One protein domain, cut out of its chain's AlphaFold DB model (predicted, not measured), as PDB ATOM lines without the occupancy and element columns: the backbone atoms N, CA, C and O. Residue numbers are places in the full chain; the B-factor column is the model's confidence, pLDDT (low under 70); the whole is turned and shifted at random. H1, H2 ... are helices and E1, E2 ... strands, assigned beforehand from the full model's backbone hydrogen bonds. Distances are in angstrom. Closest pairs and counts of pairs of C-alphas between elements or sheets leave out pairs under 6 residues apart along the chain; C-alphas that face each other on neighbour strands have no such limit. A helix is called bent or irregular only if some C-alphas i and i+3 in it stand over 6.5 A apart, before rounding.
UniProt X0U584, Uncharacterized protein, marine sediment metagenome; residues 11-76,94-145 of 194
ATOM      1  N   LEU A  11     108.597 136.211 138.015       83.19
ATOM      2  CA  LEU A  11     108.158 137.463 138.638       83.19
ATOM      3  C   LEU A  11     108.295 137.443 140.169       83.19
ATOM      4  O   LEU A  11     108.495 138.504 140.774       83.19
ATOM      5  N   TYR A  12     108.158 136.275 140.792       87.31
ATOM      6  CA  TYR A  12     108.245 136.119 142.245       87.31
ATOM      7  C   TYR A  12     109.624 135.666 142.725       87.31
ATOM      8  O   TYR A  12     109.875 135.732 143.924       87.31
ATOM      9  N   SER A  13     110.517 135.265 141.820       90.38
ATOM     10  CA  SER A  13     111.891 134.897 142.160       90.38
ATOM     11  C   SER A  13     112.661 136.043 142.834       90.38
ATOM     12  O   SER A  13     112.454 137.233 142.558       90.38
ATOM     13  N   THR A  14     113.562 135.681 143.743       92.81
ATOM     14  CA  THR A  14     114.472 136.611 144.423       92.81
ATOM     15  C   THR A  14     115.926 136.245 144.098       92.81
ATOM     16  O   THR A  14     116.180 135.185 143.543       92.81
ATOM     17  N   PRO A  15     116.937 137.076 144.386       91.94
ATOM     18  CA  PRO A  15     118.330 136.652 144.232       91.94
ATOM     19  C   PRO A  15     118.809 135.741 145.377       91.94
ATOM     20  O   PRO A  15     119.983 135.386 145.405       91.94
ATOM     21  N   HIS A  16     117.945 135.414 146.344       94.56
ATOM     22  CA  HIS A  16     118.306 134.677 147.551       94.56
ATOM     23  C   HIS A  16     117.920 133.201 147.430       94.56
ATOM     24  O   HIS A  16     116.850 132.878 146.921       94.56
ATOM     25  N   GLY A  17     118.778 132.317 147.933       96.06
ATOM     26  CA  GLY A  17     118.469 130.904 148.148       96.06
ATOM     27  C   GLY A  17     118.368 130.602 149.639       96.06
ATOM     28  O   GLY A  17     118.947 131.319 150.459       96.06
ATOM     29  N   CYS A  18     117.632 129.552 149.989       97.62
ATOM     30  CA  CYS A  18     117.640 129.005 151.336       97.62
ATOM     31  C   CYS A  18     119.036 128.457 151.636       97.62
ATOM     32  O   CYS A  18     119.535 127.616 150.891       97.62
ATOM     33  N   ALA A  19     119.646 128.885 152.740       96.69
ATOM     34  CA  ALA A  19     120.974 128.410 153.125       96.69
ATOM     35  C   ALA A  19     121.015 126.886 153.339       96.69
ATOM     36  O   ALA A  19     122.026 126.258 153.062       96.69
ATOM     37  N   SER A  20     119.906 126.298 153.803       96.50
ATOM     38  CA  SER A  20     119.809 124.880 154.165       96.50
ATOM     39  C   SER A  20     119.577 123.957 152.967       96.50
ATOM     40  O   SER A  20     120.370 123.058 152.709       96.50
ATOM     41  N   CYS A  21     118.468 124.152 152.245       97.00
ATOM     42  CA  CYS A  21     118.056 123.252 151.167       97.00
ATOM     43  C   CYS A  21     118.525 123.705 149.780       97.00
ATOM     44  O   CYS A  21     118.244 123.017 148.804       97.00
ATOM     45  N   GLU A  22     119.203 124.855 149.688       96.38
ATOM     46  CA  GLU A  22     119.669 125.492 148.446       96.38
ATOM     47  C   GLU A  22     118.551 125.884 147.462       96.38
ATOM     48  O   GLU A  22     118.826 126.452 146.401       96.38
ATOM     49  N   ASP A  23     117.284 125.641 147.813       96.44
ATOM     50  CA  ASP A  23     116.147 126.028 146.990       96.44
ATOM     51  C   ASP A  23     116.040 127.551 146.878       96.44
ATOM     52  O   ASP A  23     116.315 128.317 147.808       96.44
ATOM     53  N   GLN A  24     115.598 127.984 145.703       96.12
ATOM     54  CA  GLN A  24     115.333 129.377 145.383       96.12
ATOM     55  C   GLN A  24     114.236 129.946 146.298       96.12
ATOM     56  O   GLN A  24     113.156 129.368 146.376       96.12
ATOM     57  N   LEU A  25     114.485 131.103 146.925       95.81
ATOM     58  CA  LEU A  25     113.468 131.816 147.702       95.81
ATOM     59  C   LEU A  25     112.625 132.704 146.789       95.81
ATOM     60  O   LEU A  25     113.164 133.421 145.928       95.81
ATOM     61  N   PHE A  26     111.324 132.713 147.029       95.81
ATOM     62  CA  PHE A  26     110.343 133.545 146.356       95.81
ATOM     63  C   PHE A  26     109.808 134.631 147.294       95.81
ATOM     64  O   PHE A  26     109.950 134.615 148.518       95.81
ATOM     65  N   LEU A  27     109.205 135.655 146.699       94.94
ATOM     66  CA  LEU A  27     108.460 136.651 147.456       94.94
ATOM     67  C   LEU A  27     107.312 135.972 148.206       94.94
ATOM     68  O   LEU A  27     106.654 135.101 147.646       94.94
ATOM     69  N   THR A  28     107.014 136.454 149.412       93.62
ATOM     70  CA  THR A  28     105.971 135.921 150.315       93.62
ATOM     71  C   THR A  28     106.221 134.517 150.867       93.62
ATOM     72  O   THR A  28     105.367 134.011 151.588       93.62
ATOM     73  N   ASP A  29     107.375 133.910 150.582       96.06
ATOM     74  CA  ASP A  29     107.792 132.709 151.300       96.06
ATOM     75  C   ASP A  29     108.018 133.048 152.779       96.06
ATOM     76  O   ASP A  29     108.569 134.103 153.116       96.06
ATOM     77  N   GLU A  30     107.595 132.141 153.658       97.62
ATOM     78  CA  GLU A  30     107.862 132.231 155.089       97.62
ATOM     79  C   GLU A  30     109.309 131.804 155.348       97.62
ATOM     80  O   GLU A  30     109.726 130.677 155.064       97.62
ATOM     81  N   LEU A  31     110.102 132.733 155.864       97.81
ATOM     82  CA  LEU A  31     111.538 132.566 156.020       97.81
ATOM     83  C   LEU A  31     112.051 133.245 157.281       97.81
ATOM     84  O   LEU A  31     111.403 134.081 157.910       97.81
ATOM     85  N   VAL A  32     113.249 132.847 157.666       98.12
ATOM     86  CA  VAL A  32     113.962 133.324 158.835       98.12
ATOM     87  C   VAL A  32     115.246 133.983 158.360       98.12
ATOM     88  O   VAL A  32     116.034 133.387 157.627       98.12
ATOM     89  N   LEU A  33     115.438 135.233 158.774       98.25
ATOM     90  CA  LEU A  33     116.695 135.950 158.639       98.25
ATOM     91  C   LEU A  33     117.544 135.688 159.886       98.25
ATOM     92  O   LEU A  33     117.146 136.042 160.999       98.25
ATOM     93  N   VAL A  34     118.709 135.083 159.686       98.12
ATOM     94  CA  VAL A  34     119.662 134.699 160.729       98.12
ATOM     95  C   VAL A  34     120.881 135.616 160.629       98.12
ATOM     96  O   VAL A  34     121.570 135.632 159.609       98.12
ATOM     97  N   GLN A  35     121.145 136.406 161.671       97.88
ATOM     98  CA  GLN A  35     122.226 137.400 161.683       97.88
ATOM     99  C   GLN A  35     123.105 137.250 162.917       97.88
ATOM    100  O   GLN A  35     122.592 137.071 164.019       97.88
ATOM    101  N   VAL A  36     124.420 137.402 162.763       97.69
ATOM    102  CA  VAL A  36     125.337 137.530 163.901       97.69
ATOM    103  C   VAL A  36     125.464 139.001 164.284       97.69
ATOM    104  O   VAL A  36     125.787 139.844 163.450       97.69
ATOM    105  N   VAL A  37     125.226 139.309 165.556       97.94
ATOM    106  CA  VAL A  37     125.165 140.680 166.069       97.94
ATOM    107  C   VAL A  37     125.860 140.808 167.421       97.94
ATOM    108  O   VAL A  37     125.955 139.848 168.188       97.94
ATOM    109  N   TYR A  38     126.264 142.027 167.765       97.56
ATOM    110  CA  TYR A  38     126.466 142.418 169.157       97.56
ATOM    111  C   TYR A  38     125.150 142.871 169.775       97.56
ATOM    112  O   TYR A  38     124.453 143.715 169.211       97.56
ATOM    113  N   THR A  39     124.838 142.372 170.969       95.44
ATOM    114  CA  THR A  39     123.637 142.778 171.714       95.44
ATOM    115  C   THR A  39     123.962 143.777 172.809       95.44
ATOM    116  O   THR A  39     124.873 143.555 173.603       95.44
ATOM    117  N   ASN A  40     123.179 144.841 172.935       96.38
ATOM    118  CA  ASN A  40     123.291 145.800 174.029       96.38
ATOM    119  C   ASN A  40     121.914 146.137 174.605       96.38
ATOM    120  O   ASN A  40     120.906 146.065 173.910       96.38
ATOM    121  N   ALA A  41     121.868 146.538 175.872       94.00
ATOM    122  CA  ALA A  41     120.635 146.979 176.508       94.00
ATOM    123  C   ALA A  41     120.599 148.498 176.648       94.00
ATOM    124  O   ALA A  41     121.497 149.121 177.218       94.00
ATOM    125  N   LEU A  42     119.503 149.079 176.176       92.88
ATOM    126  CA  LEU A  42     119.057 150.417 176.523       92.88
ATOM    127  C   LEU A  42     117.936 150.333 177.573       92.88
ATOM    128  O   LEU A  42     117.373 149.259 177.786       92.88
ATOM    129  N   PRO A  43     117.583 151.445 178.249       91.50
ATOM    130  CA  PRO A  43     116.576 151.430 179.313       91.50
ATOM    131  C   PRO A  43     115.203 150.862 178.919       91.50
ATOM    132  O   PRO A  43     114.458 150.431 179.795       91.50
ATOM    133  N   ASP A  44     114.853 150.895 177.633       92.25
ATOM    134  CA  ASP A  44     113.542 150.526 177.096       92.25
ATOM    135  C   ASP A  44     113.576 149.410 176.039       92.25
ATOM    136  O   ASP A  44     112.514 148.952 175.623       92.25
ATOM    137  N   ARG A  45     114.760 148.971 175.589       92.25
ATOM    138  CA  ARG A  45     114.893 147.976 174.513       92.25
ATOM    139  C   ARG A  45     116.265 147.312 174.475       92.25
ATOM    140  O   ARG A  45     117.237 147.839 175.010       92.25
ATOM    141  N   ILE A  46     116.342 146.199 173.755       93.25
ATOM    142  CA  ILE A  46     117.606 145.622 173.298       93.25
ATOM    143  C   ILE A  46     117.936 146.207 171.923       93.25
ATOM    144  O   ILE A  46     117.065 146.299 171.059       93.25
ATOM    145  N   GLU A  47     119.182 146.621 171.734       96.00
ATOM    146  CA  GLU A  47     119.728 146.996 170.433       96.00
ATOM    147  C   GLU A  47     120.688 145.913 169.948       96.00
ATOM    148  O   GLU A  47     121.432 145.325 170.734       96.00
ATOM    149  N   CYS A  48     120.645 145.657 168.643       96.88
ATOM    150  CA  CYS A  48     121.535 144.736 167.954       96.88
ATOM    151  C   CYS A  48     122.360 145.537 166.947       96.88
ATOM    152  O   CYS A  48     121.807 146.387 166.245       96.88
ATOM    153  N   TYR A  49     123.661 145.278 166.893       96.88
ATOM    154  CA  TYR A  49     124.581 145.926 165.964       96.88
ATOM    155  C   TYR A  49     125.298 144.872 165.131       96.88
ATOM    156  O   TYR A  49     125.772 143.879 165.685       96.88
ATOM    157  N   ASP A  50     125.415 145.111 163.829       95.81
ATOM    158  CA  ASP A  50     126.231 144.272 162.955       95.81
ATOM    159  C   ASP A  50     127.710 144.322 163.379       95.81
ATOM    160  O   ASP A  50     128.196 145.328 163.912       95.81
ATOM    161  N   ILE A  51     128.436 143.229 163.142       94.69
ATOM    162  CA  ILE A  51     129.855 143.108 163.494       94.69
ATOM    163  C   ILE A  51     130.709 143.521 162.289       94.69
ATOM    164  O   ILE A  51     130.827 142.769 161.325       94.69
ATOM    165  N   ASP A  52     131.308 144.711 162.339       92.12
ATOM    166  CA  ASP A  52     132.182 145.259 161.285       92.12
ATOM    167  C   ASP A  52     133.575 144.596 161.302       92.12
ATOM    168  O   ASP A  52     134.123 144.326 162.374       92.12
ATOM    169  N   ASN A  53     134.149 144.329 160.126       91.56
ATOM    170  CA  ASN A  53     135.466 143.689 159.979       91.56
ATOM    171  C   ASN A  53     136.658 144.676 159.964       91.56
ATOM    172  O   ASN A  53     137.809 144.274 159.813       91.56
ATOM    173  N   GLY A  54     136.402 145.976 160.101       90.75
ATOM    174  CA  GLY A  54     137.372 147.068 160.041       90.75
ATOM    175  C   GLY A  54     137.730 147.534 158.625       90.75
ATOM    176  O   GLY A  54     138.411 148.551 158.475       90.75
ATOM    177  N   GLU A  55     137.269 146.837 157.585       91.94
ATOM    178  CA  GLU A  55     137.583 147.091 156.171       91.94
ATOM    179  C   GLU A  55     136.385 147.655 155.386       91.94
ATOM    180  O   GLU A  55     136.425 147.764 154.159       91.94
ATOM    181  N   GLY A  56     135.327 148.072 156.089       88.19
ATOM    182  CA  GLY A  56     134.101 148.598 155.485       88.19
ATOM    183  C   GLY A  56     133.130 147.511 155.025       88.19
ATOM    184  O   GLY A  56     132.305 147.771 154.148       88.19
ATOM    185  N   GLY A  57     133.240 146.311 155.598       91.38
ATOM    186  CA  GLY A  57     132.302 145.208 155.428       91.38
ATOM    187  C   GLY A  57     131.913 144.582 156.765       91.38
ATOM    188  O   GLY A  57     132.326 145.028 157.837       91.38
ATOM    189  N   PHE A  58     131.118 143.521 156.690       93.69
ATOM    190  CA  PHE A  58     130.695 142.757 157.858       93.69
ATOM    191  C   PHE A  58     131.586 141.530 158.045       93.69
ATOM    192  O   PHE A  58     132.125 140.980 157.087       93.69
ATOM    193  N   THR A  59     131.761 141.119 159.297       94.38
ATOM    194  CA  THR A  59     132.504 139.904 159.659       94.38
ATOM    195  C   THR A  59     131.708 138.653 159.300       94.38
ATOM    196  O   THR A  59     132.285 137.662 158.871       94.38
ATOM    197  N   TYR A  60     130.382 138.717 159.438       95.19
ATOM    198  CA  TYR A  60     129.479 137.595 159.208       95.19
ATOM    199  C   TYR A  60     128.360 138.016 158.257       95.19
ATOM    200  O   TYR A  60     127.626 138.965 158.540       95.19
ATOM    201  N   GLU A  61     128.226 137.303 157.140       94.69
ATOM    202  CA  GLU A  61     127.107 137.488 156.215       94.69
ATOM    203  C   GLU A  61     125.823 136.877 156.806       94.69
ATOM    204  O   GLU A  61     125.878 135.820 157.445       94.69
ATOM    205  N   PRO A  62     124.659 137.524 156.632       96.44
ATOM    206  CA  PRO A  62     123.395 136.997 157.115       96.44
ATOM    207  C   PRO A  62     122.857 135.887 156.203       96.44
ATOM    208  O   PRO A  62     123.060 135.905 154.988       96.44
ATOM    209  N   TYR A  63     122.081 134.970 156.779       97.25
ATOM    210  CA  TYR A  63     121.446 133.879 156.042       97.25
ATOM    211  C   TYR A  63     119.929 134.014 156.002       97.25
ATOM    212  O   TYR A  63     119.296 134.368 156.996       97.25
ATOM    213  N   PHE A  64     119.350 133.678 154.850       97.94
ATOM    214  CA  PHE A  64     117.922 133.417 154.721       97.94
ATOM    215  C   PHE A  64     117.689 131.911 154.701       97.94
ATOM    216  O   PHE A  64     118.343 131.178 153.957       97.94
ATOM    217  N   VAL A  65     116.749 131.452 155.514       98.00
ATOM    218  CA  VAL A  65     116.403 130.036 155.653       98.00
ATOM    219  C   VAL A  65     114.887 129.915 155.571       98.00
ATOM    220  O   VAL A  65     114.190 130.730 156.169       98.00
ATOM    221  N   HIS A  66     114.356 128.934 154.840       98.25
ATOM    222  CA  HIS A  66     112.923 128.628 154.912       98.25
ATOM    223  C   HIS A  66     112.514 128.359 156.361       98.25
ATOM    224  O   HIS A  66     113.281 127.749 157.109       98.25
ATOM    225  N   LEU A  67     111.308 128.777 156.748       97.50
ATOM    226  CA  LEU A  67     110.824 128.583 158.113       97.50
ATOM    227  C   LEU A  67     110.881 127.102 158.530       97.50
ATOM    228  O   LEU A  67     111.467 126.799 159.562       97.50
ATOM    229  N   ASP A  68     110.423 126.188 157.672       97.69
ATOM    230  CA  ASP A  68     110.469 124.737 157.923       97.69
ATOM    231  C   ASP A  68     111.904 124.207 158.122       97.69
ATOM    232  O   ASP A  68     112.162 123.363 158.980       97.69
ATOM    233  N   CYS A  69     112.873 124.700 157.340       98.00
ATOM    234  CA  CYS A  69     114.280 124.321 157.505       98.00
ATOM    235  C   CYS A  69     114.834 124.819 158.844       98.00
ATOM    236  O   CYS A  69     115.578 124.101 159.508       98.00
ATOM    237  N   TRP A  70     114.457 126.034 159.247       97.62
ATOM    238  CA  TRP A  70     114.848 126.596 160.533       97.62
ATOM    239  C   TRP A  70     114.236 125.828 161.709       97.62
ATOM    240  O   TRP A  70     114.930 125.563 162.686       97.62
ATOM    241  N   GLU A  71     112.966 125.429 161.617       97.38
ATOM    242  CA  GLU A  71     112.313 124.607 162.640       97.38
ATOM    243  C   GLU A  71     113.057 123.283 162.853       97.38
ATOM    244  O   GLU A  71     113.356 122.944 163.998       97.38
ATOM    245  N   ASN A  72     113.483 122.610 161.778       97.81
ATOM    246  CA  ASN A  72     114.304 121.398 161.886       97.81
ATOM    247  C   ASN A  72     115.639 121.662 162.609       97.81
ATOM    248  O   ASN A  72     116.037 120.885 163.474       97.81
ATOM    249  N   PHE A  73     116.315 122.779 162.313       97.12
ATOM    250  CA  PHE A  73     117.555 123.140 163.012       97.12
ATOM    251  C   PHE A  73     117.339 123.360 164.509       97.12
ATOM    252  O   PHE A  73     118.196 123.012 165.324       97.12
ATOM    253  N   MET A  74     116.204 123.954 164.877       96.94
ATOM    254  CA  MET A  74     115.853 124.192 166.273       96.94
ATOM    255  C   MET A  74     115.514 122.891 167.004       96.94
ATOM    256  O   MET A  74     115.935 122.741 168.148       96.94
ATOM    257  N   GLU A  75     114.833 121.945 166.352       96.88
ATOM    258  CA  GLU A  75     114.584 120.606 166.904       96.88
ATOM    259  C   GLU A  75     115.899 119.856 167.175       96.88
ATOM    260  O   GLU A  75     116.105 119.346 168.277       96.88
ATOM    261  N   GLU A  76     116.838 119.857 166.224       96.81
ATOM    262  CA  GLU A  76     118.155 119.232 166.419       96.81
ATOM    263  C   GLU A  76     118.963 119.929 167.529       96.81
ATOM    264  O   GLU A  76     119.585 119.281 168.377       96.81
ATOM    265  N   TYR A  94     119.763 139.917 178.723       94.75
ATOM    266  CA  TYR A  94     118.725 139.161 178.038       94.75
ATOM    267  C   TYR A  94     118.952 137.662 178.252       94.75
ATOM    268  O   TYR A  94     120.072 137.262 178.572       94.75
ATOM    269  N   ASP A  95     117.930 136.835 178.048       95.56
ATOM    270  CA  ASP A  95     118.049 135.377 178.128       95.56
ATOM    271  C   ASP A  95     117.970 134.768 176.730       95.56
ATOM    272  O   ASP A  95     117.124 135.147 175.923       95.56
ATOM    273  N   CYS A  96     118.843 133.802 176.448       96.19
ATOM    274  CA  CYS A  96     118.804 133.041 175.203       96.19
ATOM    275  C   CYS A  96     117.410 132.437 174.980       96.19
ATOM    276  O   CYS A  96     116.900 131.738 175.861       96.19
ATOM    277  N   SER A  97     116.818 132.644 173.803       96.06
ATOM    278  CA  SER A  97     115.519 132.060 173.448       96.06
ATOM    279  C   SER A  97     115.542 130.532 173.510       96.06
ATOM    280  O   SER A  97     114.541 129.945 173.916       96.06
ATOM    281  N   GLN A  98     116.698 129.929 173.223       95.12
ATOM    282  CA  GLN A  98     116.928 128.490 173.238       95.12
ATOM    283  C   GLN A  98     117.211 127.956 174.652       95.12
ATOM    284  O   GLN A  98     116.309 127.553 175.381       95.12
ATOM    285  N   CYS A  99     118.464 128.023 175.108       94.06
ATOM    286  CA  CYS A  99     118.889 127.376 176.354       94.06
ATOM    287  C   CYS A  99     118.594 128.174 177.634       94.06
ATOM    288  O   CYS A  99     119.046 127.780 178.708       94.06
ATOM    289  N   LYS A 100     117.935 129.338 177.537       95.06
ATOM    290  CA  LYS A 100     117.650 130.264 178.657       95.06
ATOM    291  C   LYS A 100     118.880 130.758 179.431       95.06
ATOM    292  O   LYS A 100     118.748 131.338 180.503       95.06
ATOM    293  N   SER A 101     120.089 130.542 178.912       93.75
ATOM    294  CA  SER A 101     121.309 131.102 179.503       93.75
ATOM    295  C   SER A 101     121.387 132.601 179.234       93.75
ATOM    296  O   SER A 101     121.116 133.040 178.115       93.75
ATOM    297  N   GLY A 102     121.846 133.373 180.216       94.81
ATOM    298  CA  GLY A 102     121.930 134.827 180.091       94.81
ATOM    299  C   GLY A 102     122.943 135.274 179.031       94.81
ATOM    300  O   GLY A 102     124.009 134.667 178.918       94.81
ATOM    301  N   ILE A 103     122.635 136.326 178.278       95.94
ATOM    302  CA  ILE A 103     123.458 137.025 177.275       95.94
ATOM    303  C   ILE A 103     123.907 138.363 177.879       95.94
ATOM    304  O   ILE A 103     123.080 139.085 178.439       95.94
ATOM    305  N   ARG A 104     125.204 138.686 177.828       95.44
ATOM    306  CA  ARG A 104     125.760 139.947 178.349       95.44
ATOM    307  C   ARG A 104     125.735 141.052 177.292       95.44
ATOM    308  O   ARG A 104     125.627 140.803 176.097       95.44
ATOM    309  N   ALA A 105     125.867 142.295 177.751       95.81
ATOM    310  CA  ALA A 105     126.089 143.420 176.850       95.81
ATOM    311  C   ALA A 105     127.389 143.234 176.052       95.81
ATOM    312  O   ALA A 105     128.399 142.805 176.609       95.81
ATOM    313  N   TRP A 106     127.340 143.603 174.772       95.69
ATOM    314  CA  TRP A 106     128.400 143.460 173.771       95.69
ATOM    315  C   TRP A 106     128.846 142.030 173.499       95.69
ATOM    316  O   TRP A 106     129.905 141.813 172.927       95.69
ATOM    317  N   GLU A 107     128.041 141.046 173.879       95.44
ATOM    318  CA  GLU A 107     128.318 139.669 173.524       95.44
ATOM    319  C   GLU A 107     127.826 139.357 172.116       95.44
ATOM    320  O   GLU A 107     126.724 139.758 171.728       95.44
ATOM    321  N   THR A 108     128.645 138.614 171.376       96.69
ATOM    322  CA  THR A 108     128.247 138.043 170.092       96.69
ATOM    323  C   THR A 108     127.057 137.119 170.320       96.69
ATOM    324  O   THR A 108     127.070 136.248 171.188       96.69
ATOM    325  N   SER A 109     125.993 137.336 169.567       97.38
ATOM    326  CA  SER A 109     124.769 136.544 169.611       97.38
ATOM    327  C   SER A 109     124.212 136.417 168.203       97.38
ATOM    328  O   SER A 109     124.654 137.099 167.282       97.38
ATOM    329  N   CYS A 110     123.219 135.555 168.037       97.75
ATOM    330  CA  CYS A 110     122.482 135.433 166.800       97.75
ATOM    331  C   CYS A 110     121.081 136.030 166.961       97.75
ATOM    332  O   CYS A 110     120.337 135.641 167.864       97.75
ATOM    333  N   LEU A 111     120.744 136.994 166.107       98.25
ATOM    334  CA  LEU A 111     119.403 137.538 165.956       98.25
ATOM    335  C   LEU A 111     118.678 136.752 164.867       98.25
ATOM    336  O   LEU A 111     119.099 136.730 163.712       98.25
ATOM    337  N   VAL A 112     117.572 136.137 165.255       98.12
ATOM    338  CA  VAL A 112     116.742 135.287 164.410       98.12
ATOM    339  C   VAL A 112     115.414 135.995 164.214       98.12
ATOM    340  O   VAL A 112     114.664 136.191 165.170       98.12
ATOM    341  N   THR A 113     115.130 136.416 162.989       98.38
ATOM    342  CA  THR A 113     113.943 137.214 162.679       98.38
ATOM    343  C   THR A 113     113.053 136.471 161.688       98.38
ATOM    344  O   THR A 113     113.459 136.320 160.538       98.38
ATOM    345  N   PRO A 114     111.854 136.013 162.085       98.19
ATOM    346  CA  PRO A 114     110.898 135.402 161.165       98.19
ATOM    347  C   PRO A 114     110.176 136.468 160.326       98.19
ATOM    348  O   PRO A 114     109.777 137.519 160.828       98.19
ATOM    349  N   GLY A 115     109.973 136.215 159.038       97.94
ATOM    350  CA  GLY A 115     109.387 137.186 158.120       97.94
ATOM    351  C   GLY A 115     109.263 136.667 156.692       97.94
ATOM    352  O   GLY A 115     109.284 135.467 156.450       97.94
ATOM    353  N   GLU A 116     109.141 137.583 155.739       97.44
ATOM    354  CA  GLU A 116     109.050 137.245 154.316       97.44
ATOM    355  C   GLU A 116     109.775 138.269 153.435       97.44
ATOM    356  O   GLU A 116     109.955 139.436 153.802       97.44
ATOM    357  N   LEU A 117     110.182 137.847 152.237       95.75
ATOM    358  CA  LEU A 117     110.724 138.758 151.229       95.75
ATOM    359  C   LEU A 117     109.583 139.466 150.491       95.75
ATOM    360  O   LEU A 117     108.678 138.840 149.935       95.75
ATOM    361  N   ARG A 118     109.645 140.797 150.437       94.06
ATOM    362  CA  ARG A 118     108.660 141.657 149.775       94.06
ATOM    363  C   ARG A 118     109.302 142.563 148.737       94.06
ATOM    364  O   ARG A 118     110.419 143.061 148.891       94.06
ATOM    365  N   ARG A 119     108.536 142.900 147.698       90.69
ATOM    366  CA  ARG A 119     108.893 144.001 146.794       90.69
ATOM    367  C   ARG A 119     108.780 145.324 147.534       90.69
ATOM    368  O   ARG A 119     107.734 145.646 148.098       90.69
ATOM    369  N   SER A 120     109.847 146.111 147.498       86.12
ATOM    370  CA  SER A 120     109.832 147.474 148.006       86.12
ATOM    371  C   SER A 120     108.771 148.286 147.254       86.12
ATOM    372  O   SER A 120     108.792 148.339 146.018       86.12
ATOM    373  N   PRO A 121     107.875 148.994 147.965       80.81
ATOM    374  CA  PRO A 121     106.947 149.921 147.328       80.81
ATOM    375  C   PRO A 121     107.668 151.159 146.766       80.81
ATOM    376  O   PRO A 121     107.082 151.922 145.998       80.81
ATOM    377  N   ARG A 122     108.933 151.386 147.148       79.25
ATOM    378  CA  ARG A 122     109.765 152.502 146.688       79.25
ATOM    379  C   ARG A 122     110.784 152.012 145.658       79.25
ATOM    380  O   ARG A 122     111.543 151.088 145.933       79.25
ATOM    381  N   ALA A 123     110.831 152.690 144.515       81.44
ATOM    382  CA  ALA A 123     111.780 152.439 143.430       81.44
ATOM    383  C   ALA A 123     112.471 153.755 143.021       81.44
ATOM    384  O   ALA A 123     112.148 154.315 141.971       81.44
ATOM    385  N   PRO A 124     113.366 154.313 143.862       74.19
ATOM    386  CA  PRO A 124     113.999 155.610 143.601       74.19
ATOM    387  C   PRO A 124     114.804 155.639 142.292       74.19
ATOM    388  O   PRO A 124     114.868 156.679 141.646       74.19
ATOM    389  N   GLU A 125     115.338 154.494 141.862       79.94
ATOM    390  CA  GLU A 125     116.083 154.334 140.602       79.94
ATOM    391  C   GLU A 125     115.265 153.609 139.515       79.94
ATOM    392  O   GLU A 125     115.803 153.136 138.519       79.94
ATOM    393  N   GLY A 126     113.944 153.492 139.699       69.88
ATOM    394  CA  GLY A 126     113.047 152.800 138.765       69.88
ATOM    395  C   GLY A 126     113.062 151.270 138.865       69.88
ATOM    396  O   GLY A 126     112.208 150.623 138.264       69.88
ATOM    397  N   VAL A 127     113.962 150.693 139.664       71.69
ATOM    398  CA  VAL A 127     113.984 149.263 140.000       71.69
ATOM    399  C   VAL A 127     113.380 149.072 141.390       71.69
ATOM    400  O   VAL A 127     113.796 149.716 142.355       71.69
ATOM    401  N   GLN A 128     112.362 148.214 141.495       78.88
ATOM    402  CA  GLN A 128     111.840 147.791 142.795       78.88
ATOM    403  C   GLN A 128     112.854 146.846 143.437       78.88
ATOM    404  O   GLN A 128     113.088 145.756 142.919       78.88
ATOM    405  N   GLY A 129     113.452 147.267 144.550       85.06
ATOM    406  CA  GLY A 129     114.295 146.391 145.359       85.06
ATOM    407  C   GLY A 129     113.472 145.330 146.086       85.06
ATOM    408  O   GLY A 129     112.266 145.493 146.285       85.06
ATOM    409  N   ILE A 130     114.132 144.260 146.509       90.06
ATOM    410  CA  ILE A 130     113.574 143.280 147.442       90.06
ATOM    411  C   ILE A 130     114.003 143.700 148.847       90.06
ATOM    412  O   ILE A 130     115.117 144.183 149.038       90.06
ATOM    413  N   HIS A 131     113.100 143.585 149.814       92.31
ATOM    414  CA  HIS A 131     113.392 143.829 151.222       92.31
ATOM    415  C   HIS A 131     112.763 142.734 152.070       92.31
ATOM    416  O   HIS A 131     111.736 142.172 151.696       92.31
ATOM    417  N   PHE A 132     113.382 142.455 153.207       95.44
ATOM    418  CA  PHE A 132     112.844 141.549 154.205       95.44
ATOM    419  C   PHE A 132     111.879 142.302 155.130       95.44
ATOM    420  O   PHE A 132     112.198 143.402 155.595       95.44
ATOM    421  N   ASP A 133     110.701 141.732 155.366       95.38
ATOM    422  CA  ASP A 133     109.681 142.272 156.264       95.38
ATOM    423  C   ASP A 133     109.462 141.319 157.444       95.38
ATOM    424  O   ASP A 133     109.056 140.171 157.270       95.38
ATOM    425  N   ASN A 134     109.725 141.810 158.654       95.06
ATOM    426  CA  ASN A 134     109.522 141.076 159.900       95.06
ATOM    427  C   ASN A 134     108.039 141.123 160.303       95.06
ATOM    428  O   ASN A 134     107.633 141.929 161.147       95.06
ATOM    429  N   CYS A 135     107.216 140.297 159.657       93.25
ATOM    430  CA  CYS A 135     105.770 140.268 159.884       93.25
ATOM    431  C   CYS A 135     105.231 138.954 160.467       93.25
ATOM    432  O   CYS A 135     104.024 138.869 160.694       93.25
ATOM    433  N   LEU A 136     106.081 137.948 160.703       94.38
ATOM    434  CA  LEU A 136     105.648 136.605 161.116       94.38
ATOM    435  C   LEU A 136     105.868 136.304 162.606       94.38
ATOM    436  O   LEU A 136     105.325 135.326 163.114       94.38
ATOM    437  N   GLY A 137     106.600 137.142 163.345       93.38
ATOM    438  CA  GLY A 137     106.817 136.916 164.772       93.38
ATOM    439  C   GLY A 137     107.717 137.946 165.442       93.38
ATOM    440  O   GLY A 137     108.133 138.931 164.838       93.38
ATOM    441  N   GLU A 138     108.002 137.729 166.723       95.31
ATOM    442  CA  GLU A 138     109.003 138.527 167.433       95.31
ATOM    443  C   GLU A 138     110.409 137.983 167.136       95.31
ATOM    444  O   GLU A 138     110.598 136.762 167.153       95.31
ATOM    445  N   PRO A 139     111.407 138.856 166.898       96.75
ATOM    446  CA  PRO A 139     112.792 138.426 166.795       96.75
ATOM    447  C   PRO A 139     113.256 137.715 168.063       96.75
ATOM    448  O   PRO A 139     112.917 138.109 169.182       96.75
ATOM    449  N   GLN A 140     114.088 136.701 167.885       97.06
ATOM    450  CA  GLN A 140     114.658 135.908 168.962       97.06
ATOM    451  C   GLN A 140     116.170 136.104 169.023       97.06
ATOM    452  O   GLN A 140     116.834 136.240 167.999       97.06
ATOM    453  N   LEU A 141     116.721 136.094 170.238       97.62
ATOM    454  CA  LEU A 141     118.163 136.132 170.458       97.62
ATOM    455  C   LEU A 141     118.660 134.773 170.939       97.62
ATOM    456  O   LEU A 141     118.312 134.320 172.032       97.62
ATOM    457  N   ILE A 142     119.523 134.158 170.140       97.31
ATOM    458  CA  ILE A 142     120.224 132.920 170.465       97.31
ATOM    459  C   ILE A 142     121.646 133.277 170.889       97.31
ATOM    460  O   ILE A 142     122.382 133.965 170.190       97.31
ATOM    461  N   CYS A 143     122.048 132.821 172.070       96.44
ATOM    462  CA  CYS A 143     123.397 133.061 172.574       96.44
ATOM    463  C   CYS A 143     124.469 132.382 171.708       96.44
ATOM    464  O   CYS A 143     124.210 131.307 171.162       96.44
ATOM    465  N   ILE A 144     125.693 132.925 171.709       95.31
ATOM    466  CA  ILE A 144     126.843 132.340 170.998       95.31
ATOM    467  C   ILE A 144     127.014 130.840 171.252       95.31
ATOM    468  O   ILE A 144     127.122 130.082 170.309       95.31
ATOM    469  N   SER A 145     126.931 130.379 172.503       94.25
ATOM    470  CA  SER A 145     127.102 128.950 172.823       94.25
ATOM    471  C   SER A 145     126.141 128.032 172.049       94.25
ATOM    472  O   SER A 145     126.567 127.001 171.535       94.25
TER     473      SER A 145
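This is residues 11 to 76 and 94 to 145 of the 194 residues of an uncharacterized protein of marine sediment metagenome (UniProt X0U584). Two long, bent strands, E3 and E7, run side by side as the spine of a strongly twisted sheet, with E4 and E5 added along one side of E3 and E8 and E9 along the far side of E7. A small hairpin, E1 and E2, packs on this sheet where E3 begins and E7 ends, making a small sandwich, two sheets face to face with their strands crossed at 50 degrees; the single helix H1 is over E3 and E5, and the short strand E6 is near the other end, by E9. The printed part has 118 residues with one named helix and nine named strands, in the order E1 E2 E3 E4 E5 H1 E6 E7 E8 E9, and its class is mostly strand. The large sheet is branched, its neighbour pairs antiparallel, and so is the pair E1 and E2. The whole is compact, with a radius of gyration of the C-alphas of 15.5 A, and rounded, spanning 44 by 34 by 29 A.

Find C-alpha 30 at (107.862, 132.231, 155.089); from there E3, residues 30 to 42, runs 30.3 A to C-alpha 42 at (119.057, 150.417, 176.523), bending by 82 degrees at residue 38. E7, residues 107 to 119, is 33.3 A long and bends by 63 degrees at residue 115. Look next at E4, residues 45 to 50, 16.6 A, and at E5, residues 63 to 66, 10.1 A. E8 is residues 130 to 133, 9.7 A, and E9 is residues 140 to 143, 9.9 A, ending at C-alpha 143 at (123.397, 133.061, 172.574). The smaller sheet has E1, residues 13 to 17, 9.8 A, and E2, residues 24 to 26, 6.6 A. H1 is residues 67 to 76, 14.5 A, and E6 is residues 102 to 104, 6.6 A.

Start with E3 and E7, antiparallel neighbours: N 33 and O 113 are 2.9 A apart, within hydrogen-bond range. On the other side of E3 from E7 are E4, beside residues 37 to 42, and E5, beside residues 31 to 34. E3 and E4 form a hairpin, with N 40 and O 47 at 2.9 A; E3 and E5 have N 32 and O 65 at 2.8 A. On the other side of E7 from E3 are E8, with N 118 and O 131 at 2.8 A, and E9, with N 110 and O 142 at 2.8 A; E7 and E8 form a hairpin. In the hairpin of E1 and E2, N 25 and O 16 are 3.0 A apart. The closest C-alphas of E1 and E5 are those of Gly 17 and Phe 64, 7.1 A. H1 is on the large sheet at a height of 10.7 A, over E3 and only just over E5, on which 3 of its C-alphas fall; it only just stands up from the sheet, at 40.0 degrees. Its closest C-alpha pair with E3 is Leu 31 and Leu 67, 4.6 A. In H1 every O i to N i+4 pair is within hydrogen-bond range. E6 pairs with no named strand, but its residues 102 to 103 pair antiparallel with residues 94 to 95; it runs on into E7 across a break of 2 residues, at 96 degrees. The closest C-alphas of E6 and E9 are those of Ile 103 and Cys 143, 6.1 A. E1 and H1 are apart.

Look for the two C-alphas farthest apart at Ser 101 and Gly 126, 46.9 A. Residues 77 to 93 are not printed, and C-alphas 76 and 94 are 23.1 A apart across this cut, which is in the link from H1 to E6. The link from E4 to E5, residues 51 to 62, is long. Mean pLDDT of the printed part is 93.9; residue 126 is under 70.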